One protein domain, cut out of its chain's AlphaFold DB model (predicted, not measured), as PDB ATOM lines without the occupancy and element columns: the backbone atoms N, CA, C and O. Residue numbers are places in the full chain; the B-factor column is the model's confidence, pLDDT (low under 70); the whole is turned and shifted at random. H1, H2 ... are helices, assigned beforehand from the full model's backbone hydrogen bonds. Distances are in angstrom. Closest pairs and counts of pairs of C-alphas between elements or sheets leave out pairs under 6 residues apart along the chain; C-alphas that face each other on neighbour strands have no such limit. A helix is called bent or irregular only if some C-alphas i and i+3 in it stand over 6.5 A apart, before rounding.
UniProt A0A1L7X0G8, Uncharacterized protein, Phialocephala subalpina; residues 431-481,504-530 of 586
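Overview. This is residues 431 to 481 and 504 to 530 of the 586 residues of an uncharacterized protein of Phialocephala subalpina (UniProt A0A1L7X0G8). Three long helices make an open, T-like figure: H2 and H4 run roughly in one line, meeting where the start of H2 passes the second half of H4, and H1 rises from that junction as the stem. Residues 431 to 448 of H1 and residues 466 to 481, mostly of H2, stick out with no neighbours, and the tiny H3 sits near the far end of H4. The printed part has 78 residues, with four named helices in the order H1, H2, H3, H4 and no named strand; its class is all helix. It is extended, with a radius of gyration of the C-alphas of 18.8 A, and flat, spanning 58 by 43 by 20 A.

Arrangement. Begin with the longest helix, H1, residues 431 to 455, which has a kink of 55 degrees near residue 449. Its residues 452 to 455 alone touch H4, residues 512 to 530, on residues 518 to 526; the closest C-alphas, of Trp 454 and Ala 522, are 4.8 A apart. The lines of H1 and H4 are about perpendicular, at 77 degrees. Look next at H2, residues 458 to 476: its residues 458 to 461 alone touch H4, on residues 521 to 529, with the C-alphas of Leu 458 and Gly 525 closest at 5.3 A. H2 and H4 run the same way at a shallow tilt of 29 degrees. H3, residues 504 to 507, is close to H4 but not clearly touching, the closest C-alphas, of Met 507 and Ala 515, being 7.0 A apart. H1 and H2 are apart, and H3 is apart from both. Every O i to N i+4 pair in H2 is within hydrogen-bond range, against 19 of 21 in H1 and 13 of 15 in H4; H3 is too short for such a pair.

Along the chain. Find C-alpha 431 at (-0.732, -29.557, 27.509); from there H1 runs 32.2 A to C-alpha 455. It is irregular, with C-alphas 446 and 449 7.0 A apart. H2 starts at C-alpha 458, (8.553, -42.639, -10.138), and measures 27.1 A. After H3, H4 runs 27.1 A to C-alpha 530 at (19.704, -40.781, -3.316); it is irregular too, with C-alphas 515 and 518 7.1 A apart, and has a kink of 33 degrees near residue 519.

Size, cuts and confidence. The farthest C-alphas, of Gly 481 and Glu 505, are 58.5 A apart. Residues 482 to 503 are not printed, and C-alphas 481 and 504 are 57.4 A apart across this cut, which lies in the link from H2 to H3. The links H1 to H2 and H3 to H4 are tight. The mean pLDDT of the printed part is 75.1; 16 residues are under 70, among them 444 to 446 and 479 to 481.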
ATOM      1  N   LEU A 431      -2.070 -28.969  27.332       75.94
ATOM      2  CA  LEU A 431      -0.732 -29.557  27.509       75.94
ATOM      3  C   LEU A 431      -0.595 -30.862  26.705       75.94
ATOM      4  O   LEU A 431       0.444 -31.099  26.087       75.94
ATOM      5  N   GLU A 432      -1.666 -31.654  26.677       78.31
ATOM      6  CA  GLU A 432      -1.781 -32.887  25.902       78.31
ATOM      7  C   GLU A 432      -1.683 -32.628  24.400       78.31
ATOM      8  O   GLU A 432      -0.894 -33.278  23.724       78.31
ATOM      9  N   GLU A 433      -2.380 -31.622  23.871       78.94
ATOM     10  CA  GLU A 433      -2.303 -31.253  22.456       78.94
ATOM     11  C   GLU A 433      -0.902 -30.751  22.070       78.94
ATOM     12  O   GLU A 433      -0.364 -31.109  21.019       78.94
ATOM     13  N   LYS A 434      -0.241 -29.985  22.949       76.06
ATOM     14  CA  LYS A 434       1.153 -29.555  22.742       76.06
ATOM     15  C   LYS A 434       2.115 -30.744  22.709       76.06
ATOM     16  O   LYS A 434       3.048 -30.747  21.902       76.06
ATOM     17  N   GLN A 435       1.922 -31.735  23.579       77.38
ATOM     18  CA  GLN A 435       2.726 -32.959  23.587       77.38
ATOM     19  C   GLN A 435       2.429 -33.831  22.365       77.38
ATOM     20  O   GLN A 435       3.365 -34.246  21.689       77.38
ATOM     21  N   ALA A 436       1.157 -34.019  22.013       78.44
ATOM     22  CA  ALA A 436       0.731 -34.753  20.827       78.44
ATOM     23  C   ALA A 436       1.294 -34.126  19.547       78.44
ATOM     24  O   ALA A 436       1.832 -34.831  18.701       78.44
ATOM     25  N   ARG A 437       1.280 -32.792  19.431       74.31
ATOM     26  CA  ARG A 437       1.872 -32.081  18.292       74.31
ATOM     27  C   ARG A 437       3.387 -32.248  18.228       74.31
ATOM     28  O   ARG A 437       3.929 -32.434  17.143       74.31
ATOM     29  N   LYS A 438       4.083 -32.191  19.368       76.31
ATOM     30  CA  LYS A 438       5.528 -32.469  19.420       76.31
ATOM     31  C   LYS A 438       5.827 -33.899  18.991       76.31
ATOM     32  O   LYS A 438       6.706 -34.089  18.160       76.31
ATOM     33  N   ASN A 439       5.081 -34.869  19.506       74.50
ATOM     34  CA  ASN A 439       5.238 -36.274  19.145       74.50
ATOM     35  C   ASN A 439       4.951 -36.490  17.656       74.50
ATOM     36  O   ASN A 439       5.774 -37.079  16.977       74.50
ATOM     37  N   ALA A 440       3.889 -35.892  17.109       76.12
ATOM     38  CA  ALA A 440       3.588 -35.944  15.680       76.12
ATOM     39  C   ALA A 440       4.692 -35.311  14.816       76.12
ATOM     40  O   ALA A 440       4.976 -35.804  13.729       76.12
ATOM     41  N   LEU A 441       5.340 -34.238  15.286       71.62
ATOM     42  CA  LEU A 441       6.501 -33.648  14.611       71.62
ATOM     43  C   LEU A 441       7.737 -34.548  14.693       71.62
ATOM     44  O   LEU A 441       8.455 -34.659  13.703       71.62
ATOM     45  N   PHE A 442       7.988 -35.190  15.837       68.69
ATOM     46  CA  PHE A 442       9.080 -36.155  15.996       68.69
ATOM     47  C   PHE A 442       8.864 -37.396  15.137       68.69
ATOM     48  O   PHE A 442       9.769 -37.781  14.404       68.69
ATOM     49  N   ASP A 443       7.662 -37.963  15.160       71.44
ATOM     50  CA  ASP A 443       7.261 -39.069  14.298       71.44
ATOM     51  C   ASP A 443       7.343 -38.652  12.836       71.44
ATOM     52  O   ASP A 443       7.827 -39.407  11.996       71.44
ATOM     53  N   HIS A 444       6.943 -37.419  12.511       69.81
ATOM     54  CA  HIS A 444       7.149 -36.904  11.174       69.81
ATOM     55  C   HIS A 444       8.622 -36.857  10.821       69.81
ATOM     56  O   HIS A 444       8.993 -37.414   9.806       69.81
ATOM     57  N   PHE A 445       9.478 -36.285  11.651       68.06
ATOM     58  CA  PHE A 445      10.907 -36.229  11.380       68.06
ATOM     59  C   PHE A 445      11.545 -37.620  11.213       68.06
ATOM     60  O   PHE A 445      12.275 -37.843  10.250       68.06
ATOM     61  N   PHE A 446      11.242 -38.563  12.108       65.88
ATOM     62  CA  PHE A 446      11.816 -39.910  12.088       65.88
ATOM     63  C   PHE A 446      11.288 -40.763  10.934       65.88
ATOM     64  O   PHE A 446      12.066 -41.406  10.230       65.88
ATOM     65  N   TYR A 447       9.973 -40.758  10.716       71.38
ATOM     66  CA  TYR A 447       9.325 -41.629   9.738       71.38
ATOM     67  C   TYR A 447       9.074 -40.950   8.393       71.38
ATOM     68  O   TYR A 447       8.575 -41.605   7.486       71.38
ATOM     69  N   TYR A 448       9.401 -39.667   8.211       70.25
ATOM     70  CA  TYR A 448       9.224 -38.990   6.919       70.25
ATOM     71  C   TYR A 448      10.034 -39.667   5.825       70.25
ATOM     72  O   TYR A 448       9.477 -39.966   4.776       70.25
ATOM     73  N   ASN A 449      11.307 -39.976   6.081       67.12
ATOM     74  CA  ASN A 449      12.132 -40.656   5.086       67.12
ATOM     75  C   ASN A 449      11.573 -42.038   4.769       67.12
ATOM     76  O   ASN A 449      11.473 -42.384   3.604       67.12
ATOM     77  N   GLN A 450      11.124 -42.790   5.778       69.06
ATOM     78  CA  GLN A 450      10.498 -44.089   5.553       69.06
ATOM     79  C   GLN A 450       9.205 -43.951   4.732       69.06
ATOM     80  O   GLN A 450       9.049 -44.631   3.728       69.06
ATOM     81  N   ARG A 451       8.308 -43.023   5.084       73.00
ATOM     82  CA  ARG A 451       7.079 -42.748   4.320       73.00
ATOM     83  C   ARG A 451       7.360 -42.299   2.898       73.00
ATOM     84  O   ARG A 451       6.661 -42.721   1.991       73.00
ATOM     85  N   ARG A 452       8.397 -41.487   2.705       70.88
ATOM     86  CA  ARG A 452       8.860 -41.079   1.383       70.88
ATOM     87  C   ARG A 452       9.389 -42.276   0.603       70.88
ATOM     88  O   ARG A 452       8.997 -42.431  -0.536       70.88
ATOM     89  N   MET A 453      10.186 -43.159   1.208       66.81
ATOM     90  CA  MET A 453      10.678 -44.349   0.502       66.81
ATOM     91  C   MET A 453       9.533 -45.238   0.020       66.81
ATOM     92  O   MET A 453       9.583 -45.717  -1.099       66.81
ATOM     93  N   TRP A 454       8.509 -45.452   0.848       67.75
ATOM     94  CA  TRP A 454       7.399 -46.357   0.524       67.75
ATOM     95  C   TRP A 454       6.268 -45.713  -0.284       67.75
ATOM     96  O   TRP A 454       5.491 -46.431  -0.904       67.75
ATOM     97  N   GLY A 455       6.146 -44.387  -0.241       70.88
ATOM     98  CA  GLY A 455       5.055 -43.646  -0.871       70.88
ATOM     99  C   GLY A 455       5.447 -42.868  -2.123       70.88
ATOM    100  O   GLY A 455       4.550 -42.395  -2.809       70.88
ATOM    101  N   LEU A 456       6.743 -42.705  -2.409       72.12
ATOM    102  CA  LEU A 456       7.222 -41.996  -3.596       72.12
ATOM    103  C   LEU A 456       7.168 -42.933  -4.806       72.12
ATOM    104  O   LEU A 456       7.915 -43.912  -4.864       72.12
ATOM    105  N   SER A 457       6.289 -42.631  -5.763       74.94
ATOM    106  CA  SER A 457       6.326 -43.263  -7.085       74.94
ATOM    107  C   SER A 457       7.390 -42.615  -7.981       74.94
ATOM    108  O   SER A 457       7.988 -41.597  -7.624       74.94
ATOM    109  N   LEU A 458       7.645 -43.216  -9.146       73.69
ATOM    110  CA  LEU A 458       8.553 -42.639 -10.138       73.69
ATOM    111  C   LEU A 458       7.993 -41.317 -10.683       73.69
ATOM    112  O   LEU A 458       8.710 -40.325 -10.743       73.69
ATOM    113  N   GLU A 459       6.698 -41.294 -10.984       78.25
ATOM    114  CA  GLU A 459       5.979 -40.125 -11.497       78.25
ATOM    115  C   GLU A 459       5.976 -38.984 -10.470       78.25
ATOM    116  O   GLU A 459       6.204 -37.830 -10.818       78.25
ATOM    117  N   ASP A 460       5.797 -39.307  -9.183       77.44
ATOM    118  CA  ASP A 460       5.877 -38.321  -8.099       77.44
ATOM    119  C   ASP A 460       7.272 -37.679  -8.002       77.44
ATOM    120  O   ASP A 460       7.407 -36.514  -7.618       77.44
ATOM    121  N   TYR A 461       8.325 -38.447  -8.297       77.50
ATOM    122  CA  TYR A 461       9.695 -37.940  -8.317       77.50
ATOM    123  C   TYR A 461       9.953 -37.060  -9.545       77.50
ATOM    124  O   TYR A 461      10.551 -35.993  -9.404       77.50
ATOM    125  N   GLU A 462       9.466 -37.464 -10.720       79.88
ATOM    126  CA  GLU A 462       9.528 -36.656 -11.944       79.88
ATOM    127  C   GLU A 462       8.821 -35.308 -11.752       79.88
ATOM    128  O   GLU A 462       9.424 -34.269 -12.015       79.88
ATOM    129  N   GLU A 463       7.619 -35.301 -11.166       83.56
ATOM    130  CA  GLU A 463       6.887 -34.072 -10.832       83.56
ATOM    131  C   GLU A 463       7.670 -33.187  -9.839       83.56
ATOM    132  O   GLU A 463       7.727 -31.964  -9.992       83.56
ATOM    133  N   GLU A 464       8.330 -33.776  -8.829       79.06
ATOM    134  CA  GLU A 464       9.179 -33.023  -7.892       79.06
ATOM    135  C   GLU A 464      10.385 -32.383  -8.606       79.06
ATOM    136  O   GLU A 464      10.750 -31.239  -8.306       79.06
ATOM    137  N   CYS A 465      10.995 -33.097  -9.554       76.19
ATOM    138  CA  CYS A 465      12.104 -32.602 -10.364       76.19
ATOM    139  C   CYS A 465      11.670 -31.477 -11.308       76.19
ATOM    140  O   CYS A 465      12.333 -30.438 -11.345       76.19
ATOM    141  N   GLU A 466      10.563 -31.652 -12.027       83.06
ATOM    142  CA  GLU A 466      10.000 -30.642 -12.927       83.06
ATOM    143  C   GLU A 466       9.638 -29.371 -12.160       83.06
ATOM    144  O   GLU A 466      10.126 -28.290 -12.491       83.06
ATOM    145  N   ALA A 467       8.914 -29.493 -11.043       82.19
ATOM    146  CA  ALA A 467       8.564 -28.354 -10.202       82.19
ATOM    147  C   ALA A 467       9.808 -27.627  -9.658       82.19
ATOM    148  O   ALA A 467       9.822 -26.397  -9.545       82.19
ATOM    149  N   ALA A 468      10.875 -28.360  -9.323       77.88
ATOM    150  CA  ALA A 468      12.134 -27.763  -8.888       77.88
ATOM    151  C   ALA A 468      12.859 -27.024 -10.027       77.88
ATOM    152  O   ALA A 468      13.426 -25.951  -9.792       77.88
ATOM    153  N   MET A 469      12.838 -27.569 -11.248       78.50
ATOM    154  CA  MET A 469      13.393 -26.911 -12.433       78.50
ATOM    155  C   MET A 469      12.606 -25.650 -12.787       78.50
ATOM    156  O   MET A 469      13.209 -24.592 -12.968       78.50
ATOM    157  N   ASP A 470      11.279 -25.729 -12.801       80.62
ATOM    158  CA  ASP A 470      10.388 -24.600 -13.070       80.62
ATOM    159  C   ASP A 470      10.544 -23.499 -12.031       80.62
ATOM    160  O   ASP A 470      10.637 -22.319 -12.374       80.62
ATOM    161  N   TYR A 471      10.674 -23.870 -10.760       78.75
ATOM    162  CA  TYR A 471      10.974 -22.923  -9.697       78.75
ATOM    163  C   TYR A 471      12.348 -22.261  -9.882       78.75
ATOM    164  O   TYR A 471      12.481 -21.045  -9.736       78.75
ATOM    165  N   GLY A 472      13.372 -23.033 -10.255       77.38
ATOM    166  CA  GLY A 472      14.702 -22.508 -10.572       77.38
ATOM    167  C   GLY A 472      14.702 -21.561 -11.778       77.38
ATOM    168  O   GLY A 472      15.373 -20.528 -11.753       77.38
ATOM    169  N   ASN A 473      13.918 -21.874 -12.808       78.31
ATOM    170  CA  ASN A 473      13.724 -21.027 -13.983       78.31
ATOM    171  C   ASN A 473      12.936 -19.758 -13.633       78.31
ATOM    172  O   ASN A 473      13.323 -18.668 -14.051       78.31
ATOM    173  N   SER A 474      11.897 -19.873 -12.803       75.00
ATOM    174  CA  SER A 474      11.126 -18.743 -12.278       75.00
ATOM    175  C   SER A 474      12.005 -17.796 -11.461       75.00
ATOM    176  O   SER A 474      11.936 -16.590 -11.661       75.00
ATOM    177  N   LEU A 475      12.902 -18.323 -10.622       73.38
ATOM    178  CA  LEU A 475      13.898 -17.541  -9.879       73.38
ATOM    179  C   LEU A 475      14.871 -16.784 -10.792       73.38
ATOM    180  O   LEU A 475      15.248 -15.654 -10.482       73.38
ATOM    181  N   ARG A 476      15.304 -17.405 -11.895       72.62
ATOM    182  CA  ARG A 476      16.234 -16.797 -12.863       72.62
ATOM    183  C   ARG A 476      15.575 -15.718 -13.712       72.62
ATOM    184  O   ARG A 476      16.220 -14.722 -14.016       72.62
ATOM    185  N   ASN A 477      14.307 -15.916 -14.052       72.81
ATOM    186  CA  ASN A 477      13.517 -15.019 -14.891       72.81
ATOM    187  C   ASN A 477      12.606 -14.104 -14.056       72.81
ATOM    188  O   ASN A 477      11.606 -13.603 -14.561       72.81
ATOM    189  N   ASN A 478      12.901 -13.926 -12.764       72.12
ATOM    190  CA  ASN A 478      12.023 -13.177 -11.881       72.12
ATOM    191  C   ASN A 478      12.162 -11.668 -12.113       72.12
ATOM    192  O   ASN A 478      13.046 -11.018 -11.548       72.12
ATOM    193  N   ASP A 479      11.230 -11.101 -12.878       69.12
ATOM    194  CA  ASP A 479      11.103  -9.654 -13.088       69.12
ATOM    195  C   ASP A 479      10.874  -8.881 -11.771       69.12
ATOM    196  O   ASP A 479      11.144  -7.682 -11.688       69.12
ATOM    197  N   PHE A 480      10.421  -9.563 -10.708       59.50
ATOM    198  CA  PHE A 480      10.170  -8.983  -9.383       59.50
ATOM    199  C   PHE A 480      11.406  -8.944  -8.459       59.50
ATOM    200  O   PHE A 480      11.300  -8.563  -7.288       59.50
ATOM    201  N   GLY A 481      12.596  -9.304  -8.949       62.84
ATOM    202  CA  GLY A 481      13.836  -9.236  -8.171       62.84
ATOM    203  C   GLY A 481      13.888 -10.257  -7.015       62.84
ATOM    204  O   GLY A 481      13.481 -11.403  -7.196       62.84
ATOM    205  N   VAL A 504      -5.589 -61.163   2.938       78.31
ATOM    206  CA  VAL A 504      -4.982 -62.384   2.370       78.31
ATOM    207  C   VAL A 504      -5.728 -62.830   1.102       78.31
ATOM    208  O   VAL A 504      -5.125 -63.276   0.132       78.31
ATOM    209  N   GLU A 505      -7.046 -62.627   1.073       81.44
ATOM    210  CA  GLU A 505      -7.890 -62.897  -0.093       81.44
ATOM    211  C   GLU A 505      -7.655 -61.930  -1.261       81.44
ATOM    212  O   GLU A 505      -7.827 -62.325  -2.411       81.44
ATOM    213  N   GLY A 506      -7.275 -60.680  -0.980       81.75
ATOM    214  CA  GLY A 506      -6.870 -59.704  -1.989       81.75
ATOM    215  C   GLY A 506      -5.510 -60.049  -2.591       81.75
ATOM    216  O   GLY A 506      -5.383 -60.082  -3.809       81.75
ATOM    217  N   MET A 507      -4.531 -60.417  -1.755       76.00
ATOM    218  CA  MET A 507      -3.206 -60.852  -2.219       76.00
ATOM    219  C   MET A 507      -3.283 -62.088  -3.117       76.00
ATOM    220  O   MET A 507      -2.597 -62.144  -4.127       76.00
ATOM    221  N   ASN A 508      -4.139 -63.057  -2.784       81.69
ATOM    222  CA  ASN A 508      -4.291 -64.276  -3.585       81.69
ATOM    223  C   ASN A 508      -4.971 -64.040  -4.947       81.69
ATOM    224  O   ASN A 508      -4.961 -64.937  -5.787       81.69
ATOM    225  N   LYS A 509      -5.599 -62.876  -5.151       88.56
ATOM    226  CA  LYS A 509      -6.229 -62.478  -6.420       88.56
ATOM    227  C   LYS A 509      -5.351 -61.540  -7.251       88.56
ATOM    228  O   LYS A 509      -5.634 -61.379  -8.433       88.56
ATOM    229  N   MET A 510      -4.338 -60.925  -6.642       83.94
ATOM    230  CA  MET A 510      -3.392 -60.053  -7.331       83.94
ATOM    231  C   MET A 510      -2.352 -60.889  -8.064       83.94
ATOM    232  O   MET A 510      -1.836 -61.876  -7.533       83.94
ATOM    233  N   ASP A 511      -2.029 -60.471  -9.280       88.25
ATOM    234  CA  ASP A 511      -0.890 -61.033  -9.992       88.25
ATOM    235  C   ASP A 511       0.419 -60.641  -9.281       88.25
ATOM    236  O   ASP A 511       0.504 -59.603  -8.617       88.25
ATOM    237  N   LEU A 512       1.466 -61.457  -9.423       84.69
ATOM    238  CA  LEU A 512       2.772 -61.206  -8.804       84.69
ATOM    239  C   LEU A 512       3.334 -59.838  -9.225       84.69
ATOM    240  O   LEU A 512       3.970 -59.149  -8.421       84.69
ATOM    241  N   ALA A 513       3.080 -59.435 -10.471       83.94
ATOM    242  CA  ALA A 513       3.455 -58.125 -10.988       83.94
ATOM    243  C   ALA A 513       2.744 -56.990 -10.231       83.94
ATOM    244  O   ALA A 513       3.392 -56.049  -9.780       83.94
ATOM    245  N   GLU A 514       1.436 -57.111 -10.009       82.94
ATOM    246  CA  GLU A 514       0.631 -56.112  -9.298       82.94
ATOM    247  C   GLU A 514       0.997 -56.042  -7.807       82.94
ATOM    248  O   GLU A 514       1.127 -54.958  -7.240       82.94
ATOM    249  N   ALA A 515       1.258 -57.193  -7.184       77.94
ATOM    250  CA  ALA A 515       1.658 -57.272  -5.782       77.94
ATOM    251  C   ALA A 515       3.062 -56.692  -5.519       77.94
ATOM    252  O   ALA A 515       3.333 -56.195  -4.424       77.94
ATOM    253  N   SER A 516       3.967 -56.766  -6.502       80.94
ATOM    254  CA  SER A 516       5.356 -56.304  -6.362       80.94
ATOM    255  C   SER A 516       5.600 -54.880  -6.869       80.94
ATOM    256  O   SER A 516       6.552 -54.241  -6.413       80.94
ATOM    257  N   ALA A 517       4.735 -54.342  -7.736       78.50
ATOM    258  CA  ALA A 517       4.865 -52.995  -8.296       78.50
ATOM    259  C   ALA A 517       5.071 -51.881  -7.244       78.50
ATOM    260  O   ALA A 517       5.985 -51.074  -7.428       78.50
ATOM    261  N   PRO A 518       4.347 -51.845  -6.103       72.06
ATOM    262  CA  PRO A 518       4.562 -50.811  -5.089       72.06
ATOM    263  C   PRO A 518       5.964 -50.866  -4.473       72.06
ATOM    264  O   PRO A 518       6.554 -49.832  -4.178       72.06
ATOM    265  N   ILE A 519       6.516 -52.073  -4.305       75.06
ATOM    266  CA  ILE A 519       7.850 -52.287  -3.728       75.06
ATOM    267  C   ILE A 519       8.925 -51.817  -4.706       75.06
ATOM    268  O   ILE A 519       9.881 -51.157  -4.300       75.06
ATOM    269  N   PHE A 520       8.772 -52.139  -5.992       78.81
ATOM    270  CA  PHE A 520       9.712 -51.696  -7.016       78.81
ATOM    271  C   PHE A 520       9.672 -50.179  -7.196       78.81
ATOM    272  O   PHE A 520      10.729 -49.555  -7.165       78.81
ATOM    273  N   ASN A 521       8.487 -49.574  -7.283       73.81
ATOM    274  CA  ASN A 521       8.348 -48.120  -7.408       73.81
ATOM    275  C   ASN A 521       8.972 -47.390  -6.210       73.81
ATOM    276  O   ASN A 521       9.769 -46.474  -6.401       73.81
ATOM    277  N   ALA A 522       8.715 -47.874  -4.992       68.06
ATOM    278  CA  ALA A 522       9.342 -47.384  -3.766       68.06
ATOM    279  C   ALA A 522      10.881 -47.492  -3.799       68.06
ATOM    280  O   ALA A 522      11.601 -46.546  -3.460       68.06
ATOM    281  N   ALA A 523      11.410 -48.643  -4.226       73.88
ATOM    282  CA  ALA A 523      12.850 -48.877  -4.314       73.88
ATOM    283  C   ALA A 523      13.521 -47.976  -5.363       73.88
ATOM    284  O   ALA A 523      14.554 -47.367  -5.074       73.88
ATOM    285  N   PHE A 524      12.930 -47.846  -6.553       76.38
ATOM    286  CA  PHE A 524      13.452 -46.994  -7.622       76.38
ATOM    287  C   PHE A 524      13.357 -45.508  -7.274       76.38
ATOM    288  O   PHE A 524      14.359 -44.804  -7.401       76.38
ATOM    289  N   GLY A 525      12.221 -45.040  -6.747       67.81
ATOM    290  CA  GLY A 525      12.063 -43.659  -6.282       67.81
ATOM    291  C   GLY A 525      13.069 -43.307  -5.182       67.81
ATOM    292  O   GLY A 525      13.697 -42.248  -5.204       67.81
ATOM    293  N   THR A 526      13.323 -44.240  -4.261       67.62
ATOM    294  CA  THR A 526      14.368 -44.087  -3.241       67.62
ATOM    295  C   THR A 526      15.758 -43.957  -3.864       67.62
ATOM    296  O   THR A 526      16.493 -43.030  -3.519       67.62
ATOM    297  N   LEU A 527      16.131 -44.865  -4.769       73.31
ATOM    298  CA  LEU A 527      17.447 -44.860  -5.417       73.31
ATOM    299  C   LEU A 527      17.689 -43.575  -6.212       73.31
ATOM    300  O   LEU A 527      18.765 -42.988  -6.101       73.31
ATOM    301  N   LEU A 528      16.684 -43.105  -6.949       70.81
ATOM    302  CA  LEU A 528      16.748 -41.843  -7.686       70.81
ATOM    303  C   LEU A 528      16.905 -40.652  -6.738       70.81
ATOM    304  O   LEU A 528      17.801 -39.830  -6.921       70.81
ATOM    305  N   SER A 529      16.144 -40.624  -5.640       66.19
ATOM    306  CA  SER A 529      16.278 -39.567  -4.633       66.19
ATOM    307  C   SER A 529      17.663 -39.536  -3.965       66.19
ATOM    308  O   SER A 529      18.135 -38.470  -3.570       66.19
ATOM    309  N   LEU A 530      18.335 -40.687  -3.834       65.62
ATOM    310  CA  LEU A 530      19.704 -40.781  -3.316       65.62
ATOM    311  C   LEU A 530      20.751 -40.375  -4.360       65.62
ATOM    312  O   LEU A 530      21.807 -39.855  -4.002       65.62
TER     313      LEU A 530